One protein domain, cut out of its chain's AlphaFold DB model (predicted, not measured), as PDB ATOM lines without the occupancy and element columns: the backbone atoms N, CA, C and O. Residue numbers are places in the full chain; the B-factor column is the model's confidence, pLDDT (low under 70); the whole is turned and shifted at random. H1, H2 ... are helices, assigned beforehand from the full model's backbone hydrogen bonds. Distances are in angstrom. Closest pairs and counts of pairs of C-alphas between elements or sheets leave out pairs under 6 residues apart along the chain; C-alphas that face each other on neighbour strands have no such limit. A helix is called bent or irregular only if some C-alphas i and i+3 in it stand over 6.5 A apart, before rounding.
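AT A GLANCE: This is residues 139 to 226 of the 433 residues of the protein "Hypothetical protein" of Bursaphelenchus okinawaensis (UniProt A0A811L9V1). Three helices, H1, H2 and H3, follow one another in a zigzag, side by side in a row with H2 in the middle, and the fourth, H4, runs back across one side of this row from H3 toward H1. The first stretch, residues 139 to 153, has no named element, and its early residues lie with the last printed residues, 217 to 226, at one end of the longest axis. The printed part has 88 residues with four named helices, in the order H1, H2, H3, H4, and no named strand; its class is all helix, with 52 residues in named elements. It is compact, with a radius of gyration of the C-alphas of 12.5 A, and the C-alphas span 37 by 25 by 21 A.

HOW THE PARTS SIT: Residues 139 to 153 come first, and their C-alphas lie 10 to 22 A from the mean of all C-alphas. H1, residues 154 to 167, follows, and a tight link of 4 residues joins it to H2, residues 172 to 187. H1 and H2 form a helical hairpin: they touch, with Ile 165 and Lys 175 as the closest C-alphas at 6.0 A, and run opposite ways at a shallow tilt of 32 degrees, only just short of steep. H1 touches H2 with residues 161 to 166 alone, and H2 touches H1 with residues 175 to 182 alone. H3, residues 192 to 199, comes after another tight link. H2 and H3 are also a helical hairpin, touching at a steep tilt of 43 degrees and running opposite ways; their closest C-alphas are those of Val 181 and Ala 195, 6.2 A apart. H1 and H3 are apart. H4, residues 203 to 216, touches H3 with its residues 203 to 206 alone; the closest C-alphas are those of Val 196 and Trp 203, 5.8 A apart, and the two helices run opposite ways at a steep tilt of 58 degrees. H4 and H2 only just touch, with 3 pairs of C-alphas within 8 A, the closest being those of Val 182 and Leu 210 at 7.1 A; they run the same way at a steep tilt of 64 degrees. H4 touches H1, whose residues 160 to 165 alone take part; the closest C-alphas are those of Ile 161 and Ile 213, 6.6 A apart, and the helices run opposite ways at a steep tilt of 56 degrees. H2 and H4 are the hub, touching three helices each, and the helix packing is mostly crossed, with 1 of 5 touching pairs at a shallow tilt. In H1, H3 and H4 every O i to N i+4 pair is within hydrogen-bond range; in H2 10 of 12 are.

IN THESE COORDINATES: H1 begins at C-alpha 154, at (121.810, 157.476, 198.795), and measures 19.9 A from first to last C-alpha. H2, the longest helix with 16 residues, begins at C-alpha 172, at (131.063, 142.621, 183.254), and measures 22.6 A. H3 has 8 residues and measures 10.6 A. H4 measures 20.3 A and ends at C-alpha 216, at (132.664, 163.175, 190.708). None of the four helices is bent or irregular.

THE WHOLE: The two C-alphas farthest apart are those of Glu 140 and Gly 173, at 38.7 A, while the first and last printed C-alphas, of Tyr 139 and Ser 226, are 9.3 A apart. The outline is rounded, but only just. The printed part has no cut, and the three links between helices are tight. The mean pLDDT of the printed part is 71.2, and 32 residues are under 70, among them residues 139 to 147, 192 to 196 and 218 to 226.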
ATOM      1  N   TYR A 139     147.802 166.802 201.849       35.94
ATOM      2  CA  TYR A 139     147.269 168.037 202.418       35.94
ATOM      3  C   TYR A 139     147.053 167.931 203.937       35.94
ATOM      4  O   TYR A 139     146.783 166.857 204.473       35.94
ATOM      5  N   GLU A 140     147.117 169.071 204.633       35.00
ATOM      6  CA  GLU A 140     146.602 169.235 205.998       35.00
ATOM      7  C   GLU A 140     145.084 168.983 206.004       35.00
ATOM      8  O   GLU A 140     144.275 169.893 205.798       35.00
ATOM      9  N   SER A 141     144.675 167.729 206.177       37.59
ATOM     10  CA  SER A 141     143.266 167.358 206.178       37.59
ATOM     11  C   SER A 141     142.713 167.344 207.595       37.59
ATOM     12  O   SER A 141     143.151 166.567 208.448       37.59
ATOM     13  N   SER A 142     141.697 168.166 207.845       40.06
ATOM     14  CA  SER A 142     140.829 167.950 208.995       40.06
ATOM     15  C   SER A 142     139.900 166.762 208.692       40.06
ATOM     16  O   SER A 142     139.508 166.588 207.540       40.06
ATOM     17  N   PRO A 143     139.466 165.958 209.679       47.72
ATOM     18  CA  PRO A 143     138.511 164.864 209.445       47.72
ATOM     19  C   PRO A 143     137.159 165.333 208.866       47.72
ATOM     20  O   PRO A 143     136.355 164.512 208.442       47.72
ATOM     21  N   LYS A 144     136.900 166.650 208.822       49.22
ATOM     22  CA  LYS A 144     135.734 167.254 208.158       49.22
ATOM     23  C   LYS A 144     135.876 167.347 206.636       49.22
ATOM     24  O   LYS A 144     134.861 167.536 205.969       49.22
ATOM     25  N   ASP A 145     137.102 167.254 206.124       52.00
ATOM     26  CA  ASP A 145     137.430 167.353 204.701       52.00
ATOM     27  C   ASP A 145     137.399 165.983 203.999       52.00
ATOM     28  O   ASP A 145     137.472 165.946 202.776       52.00
ATOM     29  N   LEU A 146     137.267 164.880 204.747       62.00
ATOM     30  CA  LEU A 146     137.118 163.526 204.206       62.00
ATOM     31  C   LEU A 146     135.709 163.321 203.616       62.00
ATOM     32  O   LEU A 146     134.726 163.885 204.111       62.00
ATOM     33  N   PHE A 147     135.612 162.487 202.585       67.50
ATOM     34  CA  PHE A 147     134.384 162.082 201.927       67.50
ATOM     35  C   PHE A 147     133.482 161.389 202.941       67.50
ATOM     36  O   PHE A 147     133.738 160.278 203.400       67.50
ATOM     37  N   ASP A 148     132.426 162.096 203.324       70.19
ATOM     38  CA  ASP A 148     131.448 161.616 204.284       70.19
ATOM     39  C   ASP A 148     130.216 161.138 203.524       70.19
ATOM     40  O   ASP A 148     129.355 161.926 203.121       70.19
ATOM     41  N   VAL A 149     130.147 159.823 203.339       74.12
ATOM     42  CA  VAL A 149     129.075 159.122 202.621       74.12
ATOM     43  C   VAL A 149     127.699 159.452 203.209       74.12
ATOM     44  O   VAL A 149     126.721 159.542 202.473       74.12
ATOM     45  N   LYS A 150     127.619 159.757 204.514       72.62
ATOM     46  CA  LYS A 150     126.366 160.129 205.193       72.62
ATOM     47  C   LYS A 150     125.812 161.488 204.750       72.62
ATOM     48  O   LYS A 150     124.654 161.785 205.028       72.62
ATOM     49  N   LYS A 151     126.618 162.325 204.085       72.44
ATOM     50  CA  LYS A 151     126.206 163.641 203.564       72.44
ATOM     51  C   LYS A 151     125.713 163.594 202.118       72.44
ATOM     52  O   LYS A 151     125.183 164.598 201.642       72.44
ATOM     53  N   VAL A 152     125.880 162.471 201.421       76.44
ATOM     54  CA  VAL A 152     125.430 162.295 200.036       76.44
ATOM     55  C   VAL A 152     124.083 161.562 200.038       76.44
ATOM     56  O   VAL A 152     123.960 160.528 200.694       76.44
ATOM     57  N   PRO A 153     123.054 162.046 199.315       79.38
ATOM     58  CA  PRO A 153     121.805 161.305 199.171       79.38
ATOM     59  C   PRO A 153     122.062 159.917 198.571       79.38
ATOM     60  O   PRO A 153     122.696 159.806 197.521       79.38
ATOM     61  N   GLY A 154     121.543 158.862 199.205       74.06
ATOM     62  CA  GLY A 154     121.810 157.476 198.795       74.06
ATOM     63  C   GLY A 154     121.399 157.156 197.351       74.06
ATOM     64  O   GLY A 154     122.040 156.342 196.694       74.06
ATOM     65  N   THR A 155     120.383 157.841 196.813       81.00
ATOM     66  CA  THR A 155     120.001 157.720 195.397       81.00
ATOM     67  C   THR A 155     121.076 158.281 194.469       81.00
ATOM     68  O   THR A 155     121.476 157.599 193.532       81.00
ATOM     69  N   THR A 156     121.602 159.476 194.757       81.38
ATOM     70  CA  THR A 156     122.695 160.103 193.998       81.38
ATOM     71  C   THR A 156     123.968 159.266 194.070       81.38
ATOM     72  O   THR A 156     124.587 159.026 193.041       81.38
ATOM     73  N   LEU A 157     124.322 158.769 195.260       82.25
ATOM     74  CA  LEU A 157     125.489 157.911 195.457       82.25
ATOM     75  C   LEU A 157     125.401 156.634 194.610       82.25
ATOM     76  O   LEU A 157     126.325 156.327 193.864       82.25
ATOM     77  N   ASN A 158     124.269 155.929 194.670       82.81
ATOM     78  CA  ASN A 158     124.070 154.697 193.910       82.81
ATOM     79  C   ASN A 158     124.073 154.938 192.396       82.81
ATOM     80  O   ASN A 158     124.633 154.133 191.656       82.81
ATOM     81  N   THR A 159     123.488 156.041 191.915       85.38
ATOM     82  CA  THR A 159     123.565 156.411 190.494       85.38
ATOM     83  C   THR A 159     125.008 156.682 190.073       85.38
ATOM     84  O   THR A 159     125.443 156.141 189.062       85.38
ATOM     85  N   THR A 160     125.779 157.434 190.864       83.38
ATOM     86  CA  THR A 160     127.191 157.716 190.573       83.38
ATOM     87  C   THR A 160     128.044 156.447 190.562       83.38
ATOM     88  O   THR A 160     128.819 156.260 189.630       83.38
ATOM     89  N   ILE A 161     127.872 155.552 191.539       87.44
ATOM     90  CA  ILE A 161     128.577 154.259 191.580       87.44
ATOM     91  C   ILE A 161     128.273 153.452 190.314       87.44
ATOM     92  O   ILE A 161     129.192 152.995 189.638       87.44
ATOM     93  N   ASN A 162     126.992 153.321 189.954       86.12
ATOM     94  CA  ASN A 162     126.581 152.588 188.754       86.12
ATOM     95  C   ASN A 162     127.161 153.202 187.475       86.12
ATOM     96  O   ASN A 162     127.635 152.470 186.612       86.12
ATOM     97  N   ASP A 163     127.141 154.528 187.352       87.12
ATOM     98  CA  ASP A 163     127.647 155.223 186.169       87.12
ATOM     99  C   ASP A 163     129.168 155.091 186.025       87.12
ATOM    100  O   ASP A 163     129.653 154.903 184.907       87.12
ATOM    101  N   VAL A 164     129.921 155.178 187.128       82.75
ATOM    102  CA  VAL A 164     131.384 155.012 187.132       82.75
ATOM    103  C   VAL A 164     131.759 153.573 186.787       82.75
ATOM    104  O   VAL A 164     132.565 153.352 185.887       82.75
ATOM    105  N   ILE A 165     131.125 152.588 187.428       80.00
ATOM    106  CA  ILE A 165     131.402 151.166 187.179       80.00
ATOM    107  C   ILE A 165     131.014 150.778 185.751       80.00
ATOM    108  O   ILE A 165     131.787 150.116 185.061       80.00
ATOM    109  N   LYS A 166     129.866 151.245 185.249       84.50
ATOM    110  CA  LYS A 166     129.430 150.971 183.873       84.50
ATOM    111  C   LYS A 166     130.387 151.545 182.824       84.50
ATOM    112  O   LYS A 166     130.543 150.946 181.764       84.50
ATOM    113  N   LYS A 167     131.006 152.697 183.102       75.62
ATOM    114  CA  LYS A 167     131.993 153.347 182.222       75.62
ATOM    115  C   LYS A 167     133.416 152.817 182.399       75.62
ATOM    116  O   LYS A 167     134.287 153.200 181.622       75.62
ATOM    117  N   SER A 168     133.661 151.989 183.412       75.56
ATOM    118  CA  SER A 168     134.973 151.392 183.646       75.56
ATOM    119  C   SER A 168     135.316 150.348 182.579       75.56
ATOM    120  O   SER A 168     134.435 149.761 181.947       75.56
ATOM    121  N   TRP A 169     136.614 150.115 182.403       74.06
ATOM    122  CA  TRP A 169     137.179 149.135 181.472       74.06
ATOM    123  C   TRP A 169     137.093 147.685 181.981       74.06
ATOM    124  O   TRP A 169     137.529 146.781 181.280       74.06
ATOM    125  N   LEU A 170     136.536 147.475 183.180       75.38
ATOM    126  CA  LEU A 170     136.442 146.172 183.839       75.38
ATOM    127  C   LEU A 170     135.519 145.208 183.081       75.38
ATOM    128  O   LEU A 170     134.564 145.629 182.421       75.38
ATOM    129  N   ASP A 171     135.751 143.911 183.250       76.56
ATOM    130  CA  ASP A 171     134.857 142.874 182.735       76.56
ATOM    131  C   ASP A 171     133.491 142.921 183.429       76.56
ATOM    132  O   ASP A 171     133.376 143.275 184.605       76.56
ATOM    133  N   ASP A 172     132.431 142.520 182.728       77.12
ATOM    134  CA  ASP A 172     131.063 142.621 183.254       77.12
ATOM    135  C   ASP A 172     130.843 141.770 184.520       77.12
ATOM    136  O   ASP A 172     130.123 142.188 185.425       77.12
ATOM    137  N   GLY A 173     131.541 140.634 184.646       75.88
ATOM    138  CA  GLY A 173     131.551 139.834 185.877       75.88
ATOM    139  C   GLY A 173     132.226 140.543 187.059       75.88
ATOM    140  O   GLY A 173     131.765 140.429 188.193       75.88
ATOM    141  N   VAL A 174     133.273 141.331 186.795       74.62
ATOM    142  CA  VAL A 174     133.981 142.128 187.811       74.62
ATOM    143  C   VAL A 174     133.163 143.365 188.189       74.62
ATOM    144  O   VAL A 174     133.106 143.724 189.362       74.62
ATOM    145  N   LYS A 175     132.456 143.986 187.237       81.38
ATOM    146  CA  LYS A 175     131.594 145.159 187.474       81.38
ATOM    147  C   LYS A 175     130.468 144.888 188.476       81.38
ATOM    148  O   LYS A 175     130.214 145.734 189.337       81.38
ATOM    149  N   GLU A 176     129.813 143.732 188.396       81.19
ATOM    150  CA  GLU A 176     128.748 143.358 189.339       81.19
ATOM    151  C   GLU A 176     129.288 143.212 190.771       81.19
ATOM    152  O   GLU A 176     128.726 143.776 191.714       81.19
ATOM    153  N   VAL A 177     130.441 142.554 190.932       84.12
ATOM    154  CA  VAL A 177     131.113 142.390 192.234       84.12
ATOM    155  C   VAL A 177     131.631 143.730 192.766       84.12
ATOM    156  O   VAL A 177     131.467 144.051 193.945       84.12
ATOM    157  N   MET A 178     132.197 144.564 191.891       84.38
ATOM    158  CA  MET A 178     132.745 145.879 192.228       84.38
ATOM    159  C   MET A 178     131.684 146.806 192.829       84.38
ATOM    160  O   MET A 178     131.964 147.563 193.758       84.38
ATOM    161  N   LYS A 179     130.440 146.724 192.353       87.12
ATOM    162  CA  LYS A 179     129.330 147.534 192.866       87.12
ATOM    163  C   LYS A 179     129.009 147.221 194.323       87.12
ATOM    164  O   LYS A 179     128.820 148.140 195.123       87.12
ATOM    165  N   GLU A 180     128.968 145.940 194.674       84.69
ATOM    166  CA  GLU A 180     128.755 145.501 196.052       84.69
ATOM    167  C   GLU A 180     129.931 145.916 196.946       84.69
ATOM    168  O   GLU A 180     129.738 146.469 198.032       84.69
ATOM    169  N   VAL A 181     131.157 145.732 196.452       86.25
ATOM    170  CA  VAL A 181     132.390 146.059 197.174       86.25
ATOM    171  C   VAL A 181     132.484 147.547 197.487       86.25
ATOM    172  O   VAL A 181     132.716 147.921 198.637       86.25
ATOM    173  N   VAL A 182     132.257 148.406 196.496       86.25
ATOM    174  CA  VAL A 182     132.276 149.863 196.666       86.25
ATOM    175  C   VAL A 182     131.217 150.301 197.674       86.25
ATOM    176  O   VAL A 182     131.505 151.122 198.547       86.25
ATOM    177  N   ASN A 183     130.014 149.722 197.630       84.75
ATOM    178  CA  ASN A 183     128.974 150.025 198.610       84.75
ATOM    179  C   ASN A 183     129.360 149.566 200.030       84.75
ATOM    180  O   ASN A 183     129.072 150.251 201.009       84.75
ATOM    181  N   ASN A 184     130.059 148.442 200.174       79.38
ATOM    182  CA  ASN A 184     130.554 147.967 201.468       79.38
ATOM    183  C   ASN A 184     131.694 148.834 202.020       79.38
ATOM    184  O   ASN A 184     131.742 149.099 203.225       79.38
ATOM    185  N   VAL A 185     132.578 149.327 201.155       80.88
ATOM    186  CA  VAL A 185     133.654 150.247 201.540       80.88
ATOM    187  C   VAL A 185     133.088 151.601 201.966       80.88
ATOM    188  O   VAL A 185     133.420 152.087 203.046       80.88
ATOM    189  N   LEU A 186     132.194 152.186 201.165       80.62
ATOM    190  CA  LEU A 186     131.655 153.526 201.402       80.62
ATOM    191  C   LEU A 186     130.573 153.548 202.497       80.62
ATOM    192  O   LEU A 186     130.615 154.386 203.396       80.62
ATOM    193  N   SER A 187     129.611 152.625 202.466       77.94
ATOM    194  CA  SER A 187     128.433 152.675 203.347       77.94
ATOM    195  C   SER A 187     128.599 151.885 204.650       77.94
ATOM    196  O   SER A 187     127.950 152.211 205.643       77.94
ATOM    197  N   HIS A 188     129.472 150.870 204.678       73.56
ATOM    198  CA  HIS A 188     129.613 149.941 205.812       73.56
ATOM    199  C   HIS A 188     130.986 150.004 206.503       73.56
ATOM    200  O   HIS A 188     131.304 149.139 207.321       73.56
ATOM    201  N   ASN A 189     131.800 151.029 206.214       69.88
ATOM    202  CA  ASN A 189     133.147 151.222 206.771       69.88
ATOM    203  C   ASN A 189     134.068 149.995 206.608       69.88
ATOM    204  O   ASN A 189     134.954 149.750 207.435       69.88
ATOM    205  N   MET A 190     133.872 149.198 205.554       74.75
ATOM    206  CA  MET A 190     134.792 148.112 205.237       74.75
ATOM    207  C   MET A 190     136.117 148.704 204.746       74.75
ATOM    208  O   MET A 190     136.141 149.590 203.897       74.75
ATOM    209  N   SER A 191     137.246 148.217 205.263       72.00
ATOM    210  CA  SER A 191     138.544 148.671 204.761       72.00
ATOM    211  C   SER A 191     138.805 148.129 203.354       72.00
ATOM    212  O   SER A 191     138.513 146.967 203.072       72.00
ATOM    213  N   VAL A 192     139.438 148.937 202.500       66.00
ATOM    214  CA  VAL A 192     139.824 148.555 201.127       66.00
ATOM    215  C   VAL A 192     140.618 147.242 201.121       66.00
ATOM    216  O   VAL A 192     140.297 146.322 200.382       66.00
ATOM    217  N   LYS A 193     141.583 147.081 202.039       67.69
ATOM    218  CA  LYS A 193     142.369 145.838 202.172       67.69
ATOM    219  C   LYS A 193     141.517 144.605 202.489       67.69
ATOM    220  O   LYS A 193     141.846 143.504 202.057       67.69
ATOM    221  N   ARG A 194     140.450 144.771 203.278       67.88
ATOM    222  CA  ARG A 194     139.524 143.682 203.606       67.88
ATOM    223  C   ARG A 194     138.629 143.356 202.414       67.88
ATOM    224  O   ARG A 194     138.455 142.181 202.129       67.88
ATOM    225  N   ALA A 195     138.128 144.375 201.721       68.75
ATOM    226  CA  ALA A 195     137.332 144.240 200.506       68.75
ATOM    227  C   ALA A 195     138.083 143.475 199.399       68.75
ATOM    228  O   ALA A 195     137.596 142.451 198.936       68.75
ATOM    229  N   VAL A 196     139.308 143.896 199.070       68.81
ATOM    230  CA  VAL A 196     140.191 143.234 198.087       68.81
ATOM    231  C   VAL A 196     140.352 141.746 198.400       68.81
ATOM    232  O   VAL A 196     140.116 140.893 197.551       68.81
ATOM    233  N   LYS A 197     140.678 141.415 199.657       72.00
ATOM    234  CA  LYS A 197     140.898 140.027 200.082       72.00
ATOM    235  C   LYS A 197     139.617 139.185 200.097       72.00
ATOM    236  O   LYS A 197     139.678 137.990 199.841       72.00
ATOM    237  N   GLN A 198     138.484 139.779 200.462       76.00
ATOM    238  CA  GLN A 198     137.213 139.067 200.609       76.00
ATOM    239  C   GLN A 198     136.546 138.782 199.260       76.00
ATOM    240  O   GLN A 198     135.910 137.744 199.117       76.00
ATOM    241  N   TYR A 199     136.705 139.686 198.293       75.94
ATOM    242  CA  TYR A 199     136.070 139.593 196.977       75.94
ATOM    243  C   TYR A 199     137.039 139.190 195.859       75.94
ATOM    244  O   TYR A 199     136.634 139.139 194.704       75.94
ATOM    245  N   ASN A 200     138.295 138.879 196.204       77.75
ATOM    246  CA  ASN A 200     139.354 138.491 195.268       77.75
ATOM    247  C   ASN A 200     139.481 139.457 194.076       77.75
ATOM    248  O   ASN A 200     139.560 139.034 192.925       77.75
ATOM    249  N   LEU A 201     139.447 140.757 194.375       72.81
ATOM    250  CA  LEU A 201     139.608 141.829 193.395       72.81
ATOM    251  C   LEU A 201     141.058 142.295 193.361       72.81
ATOM    252  O   LEU A 201     141.742 142.223 194.383       72.81
ATOM    253  N   ASP A 202     141.505 142.845 192.234       73.19
ATOM    254  CA  ASP A 202     142.748 143.606 192.228       73.19
ATOM    255  C   ASP A 202     142.543 144.898 193.039       73.19
ATOM    256  O   ASP A 202     141.529 145.599 192.945       73.19
ATOM    257  N   TRP A 203     143.525 145.213 193.879       63.25
ATOM    258  CA  TRP A 203     143.539 146.456 194.632       63.25
ATOM    259  C   TRP A 203     143.528 147.679 193.706       63.25
ATOM    260  O   TRP A 203     142.843 148.651 194.024       63.25
ATOM    261  N   MET A 204     144.212 147.616 192.558       63.00
ATOM    262  CA  MET A 204     144.281 148.723 191.597       63.00
ATOM    263  C   MET A 204     142.923 149.025 190.951       63.00
ATOM    264  O   MET A 204     142.576 150.187 190.740       63.00
ATOM    265  N   GLU A 205     142.120 147.995 190.686       69.06
ATOM    266  CA  GLU A 205     140.782 148.143 190.105       69.06
ATOM    267  C   GLU A 205     139.823 148.831 191.081       69.06
ATOM    268  O   GLU A 205     139.119 149.776 190.715       69.06
ATOM    269  N   LEU A 206     139.829 148.401 192.347       73.75
ATOM    270  CA  LEU A 206     139.006 149.011 193.392       73.75
ATOM    271  C   LEU A 206     139.439 150.455 193.686       73.75
ATOM    272  O   LEU A 206     138.587 151.326 193.861       73.75
ATOM    273  N   ASP A 207     140.745 150.719 193.723       69.44
ATOM    274  CA  ASP A 207     141.295 152.055 193.971       69.44
ATOM    275  C   ASP A 207     140.947 153.038 192.840       69.44
ATOM    276  O   ASP A 207     140.507 154.161 193.098       69.44
ATOM    277  N   SER A 208     141.022 152.586 191.584       67.56
ATOM    278  CA  SER A 208     140.625 153.369 190.408       67.56
ATOM    279  C   SER A 208     139.140 153.750 190.438       67.56
ATOM    280  O   SER A 208     138.786 154.911 190.216       67.56
ATOM    281  N   VAL A 209     138.261 152.799 190.772       70.81
ATOM    282  CA  VAL A 209     136.812 153.041 190.850       70.81
ATOM    283  C   VAL A 209     136.464 153.986 192.002       70.81
ATOM    284  O   VAL A 209     135.667 154.907 191.814       70.81
ATOM    285  N   LEU A 210     137.071 153.810 193.180       74.50
ATOM    286  CA  LEU A 210     136.870 154.709 194.323       74.50
ATOM    287  C   LEU A 210     137.356 156.129 194.016       74.50
ATOM    288  O   LEU A 210     136.630 157.086 194.281       74.50
ATOM    289  N   SER A 211     138.524 156.262 193.384       68.62
ATOM    290  CA  SER A 211     139.082 157.550 192.962       68.62
ATOM    291  C   SER A 211     138.154 158.288 191.996       68.62
ATOM    292  O   SER A 211     137.858 159.465 192.202       68.62
ATOM    293  N   ALA A 212     137.614 157.590 190.993       66.62
ATOM    294  CA  ALA A 212     136.664 158.165 190.044       66.62
ATOM    295  C   ALA A 212     135.346 158.597 190.716       66.62
ATOM    296  O   ALA A 212     134.762 159.619 190.352       66.62
ATOM    297  N   ILE A 213     134.876 157.859 191.728       73.44
ATOM    298  CA  ILE A 213     133.706 158.258 192.524       73.44
ATOM    299  C   ILE A 213     134.007 159.532 193.320       73.44
ATOM    300  O   ILE A 213     133.198 160.461 193.308       73.44
ATOM    301  N   TYR A 214     135.159 159.604 193.990       75.56
ATOM    302  CA  TYR A 214     135.564 160.785 194.752       75.56
ATOM    303  C   TYR A 214     135.685 162.027 193.864       75.56
ATOM    304  O   TYR A 214     135.156 163.084 194.225       75.56
ATOM    305  N   GLU A 215     136.263 161.882 192.672       69.38
ATOM    306  CA  GLU A 215     136.404 162.958 191.691       69.38
ATOM    307  C   GLU A 215     135.046 163.553 191.285       69.38
ATOM    308  O   GLU A 215     134.879 164.776 191.275       69.38
ATOM    309  N   VAL A 216     134.028 162.714 191.044       74.25
ATOM    310  CA  VAL A 216     132.664 163.175 190.708       74.25
ATOM    311  C   VAL A 216     132.068 164.048 191.816       74.25
ATOM    312  O   VAL A 216     131.327 164.995 191.536       74.25
ATOM    313  N   PHE A 217     132.406 163.772 193.075       72.94
ATOM    314  CA  PHE A 217     131.954 164.560 194.220       72.94
ATOM    315  C   PHE A 217     132.867 165.757 194.549       72.94
ATOM    316  O   PHE A 217     132.602 166.475 195.517       72.94
ATOM    317  N   GLY A 218     133.902 166.021 193.743       61.25
ATOM    318  CA  GLY A 218     134.852 167.123 193.936       61.25
ATOM    319  C   GLY A 218     135.907 166.851 195.011       61.25
ATOM    320  O   GLY A 218     136.494 167.789 195.566       61.25
ATOM    321  N   TYR A 219     136.121 165.579 195.329       65.75
ATOM    322  CA  TYR A 219     137.170 165.115 196.221       65.75
ATOM    323  C   TYR A 219     138.363 164.634 195.388       65.75
ATOM    324  O   TYR A 219     138.227 164.321 194.208       65.75
ATOM    325  N   ASP A 220     139.548 164.638 195.981       60.72
ATOM    326  CA  ASP A 220     140.715 164.009 195.385       60.72
ATOM    327  C   ASP A 220     140.580 162.478 195.402       60.72
ATOM    328  O   ASP A 220     139.658 161.907 195.981       60.72
ATOM    329  N   GLU A 221     141.528 161.806 194.768       55.41
ATOM    330  CA  GLU A 221     141.646 160.346 194.677       55.41
ATOM    331  C   GLU A 221     141.708 159.612 196.034       55.41
ATOM    332  O   GLU A 221     141.515 158.403 196.094       55.41
ATOM    333  N   TYR A 222     141.886 160.323 197.151       55.28
ATOM    334  CA  TYR A 222     141.817 159.753 198.499       55.28
ATOM    335  C   TYR A 222     140.532 160.120 199.252       55.28
ATOM    336  O   TYR A 222     140.385 159.789 200.433       55.28
ATOM    337  N   GLY A 223     139.597 160.802 198.595       54.34
ATOM    338  CA  GLY A 223     138.348 161.234 199.192       54.34
ATOM    339  C   GLY A 223     138.503 162.478 200.062       54.34
ATOM    340  O   GLY A 223     137.716 162.645 200.983       54.34
ATOM    341  N   PHE A 224     139.465 163.373 199.822       55.72
ATOM    342  CA  PHE A 224     139.531 164.678 200.494       55.72
ATOM    343  C   PHE A 224     138.997 165.803 199.622       55.72
ATOM    344  O   PHE A 224     139.238 165.856 198.422       55.72
ATOM    345  N   LYS A 225     138.274 166.748 200.221       50.12
ATOM    346  CA  LYS A 225     137.717 167.888 199.500       50.12
ATOM    347  C   LYS A 225     138.859 168.699 198.895       50.12
ATOM    348  O   LYS A 225     139.652 169.293 199.629       50.12
ATOM    349  N   SER A 226     138.908 168.757 197.568       46.44
ATOM    350  CA  SER A 226     139.913 169.534 196.850       46.44
ATOM    351  C   SER A 226     139.799 171.013 197.254       46.44
ATOM    352  O   SER A 226     138.822 171.704 196.954       46.44
TER     353      SER A 226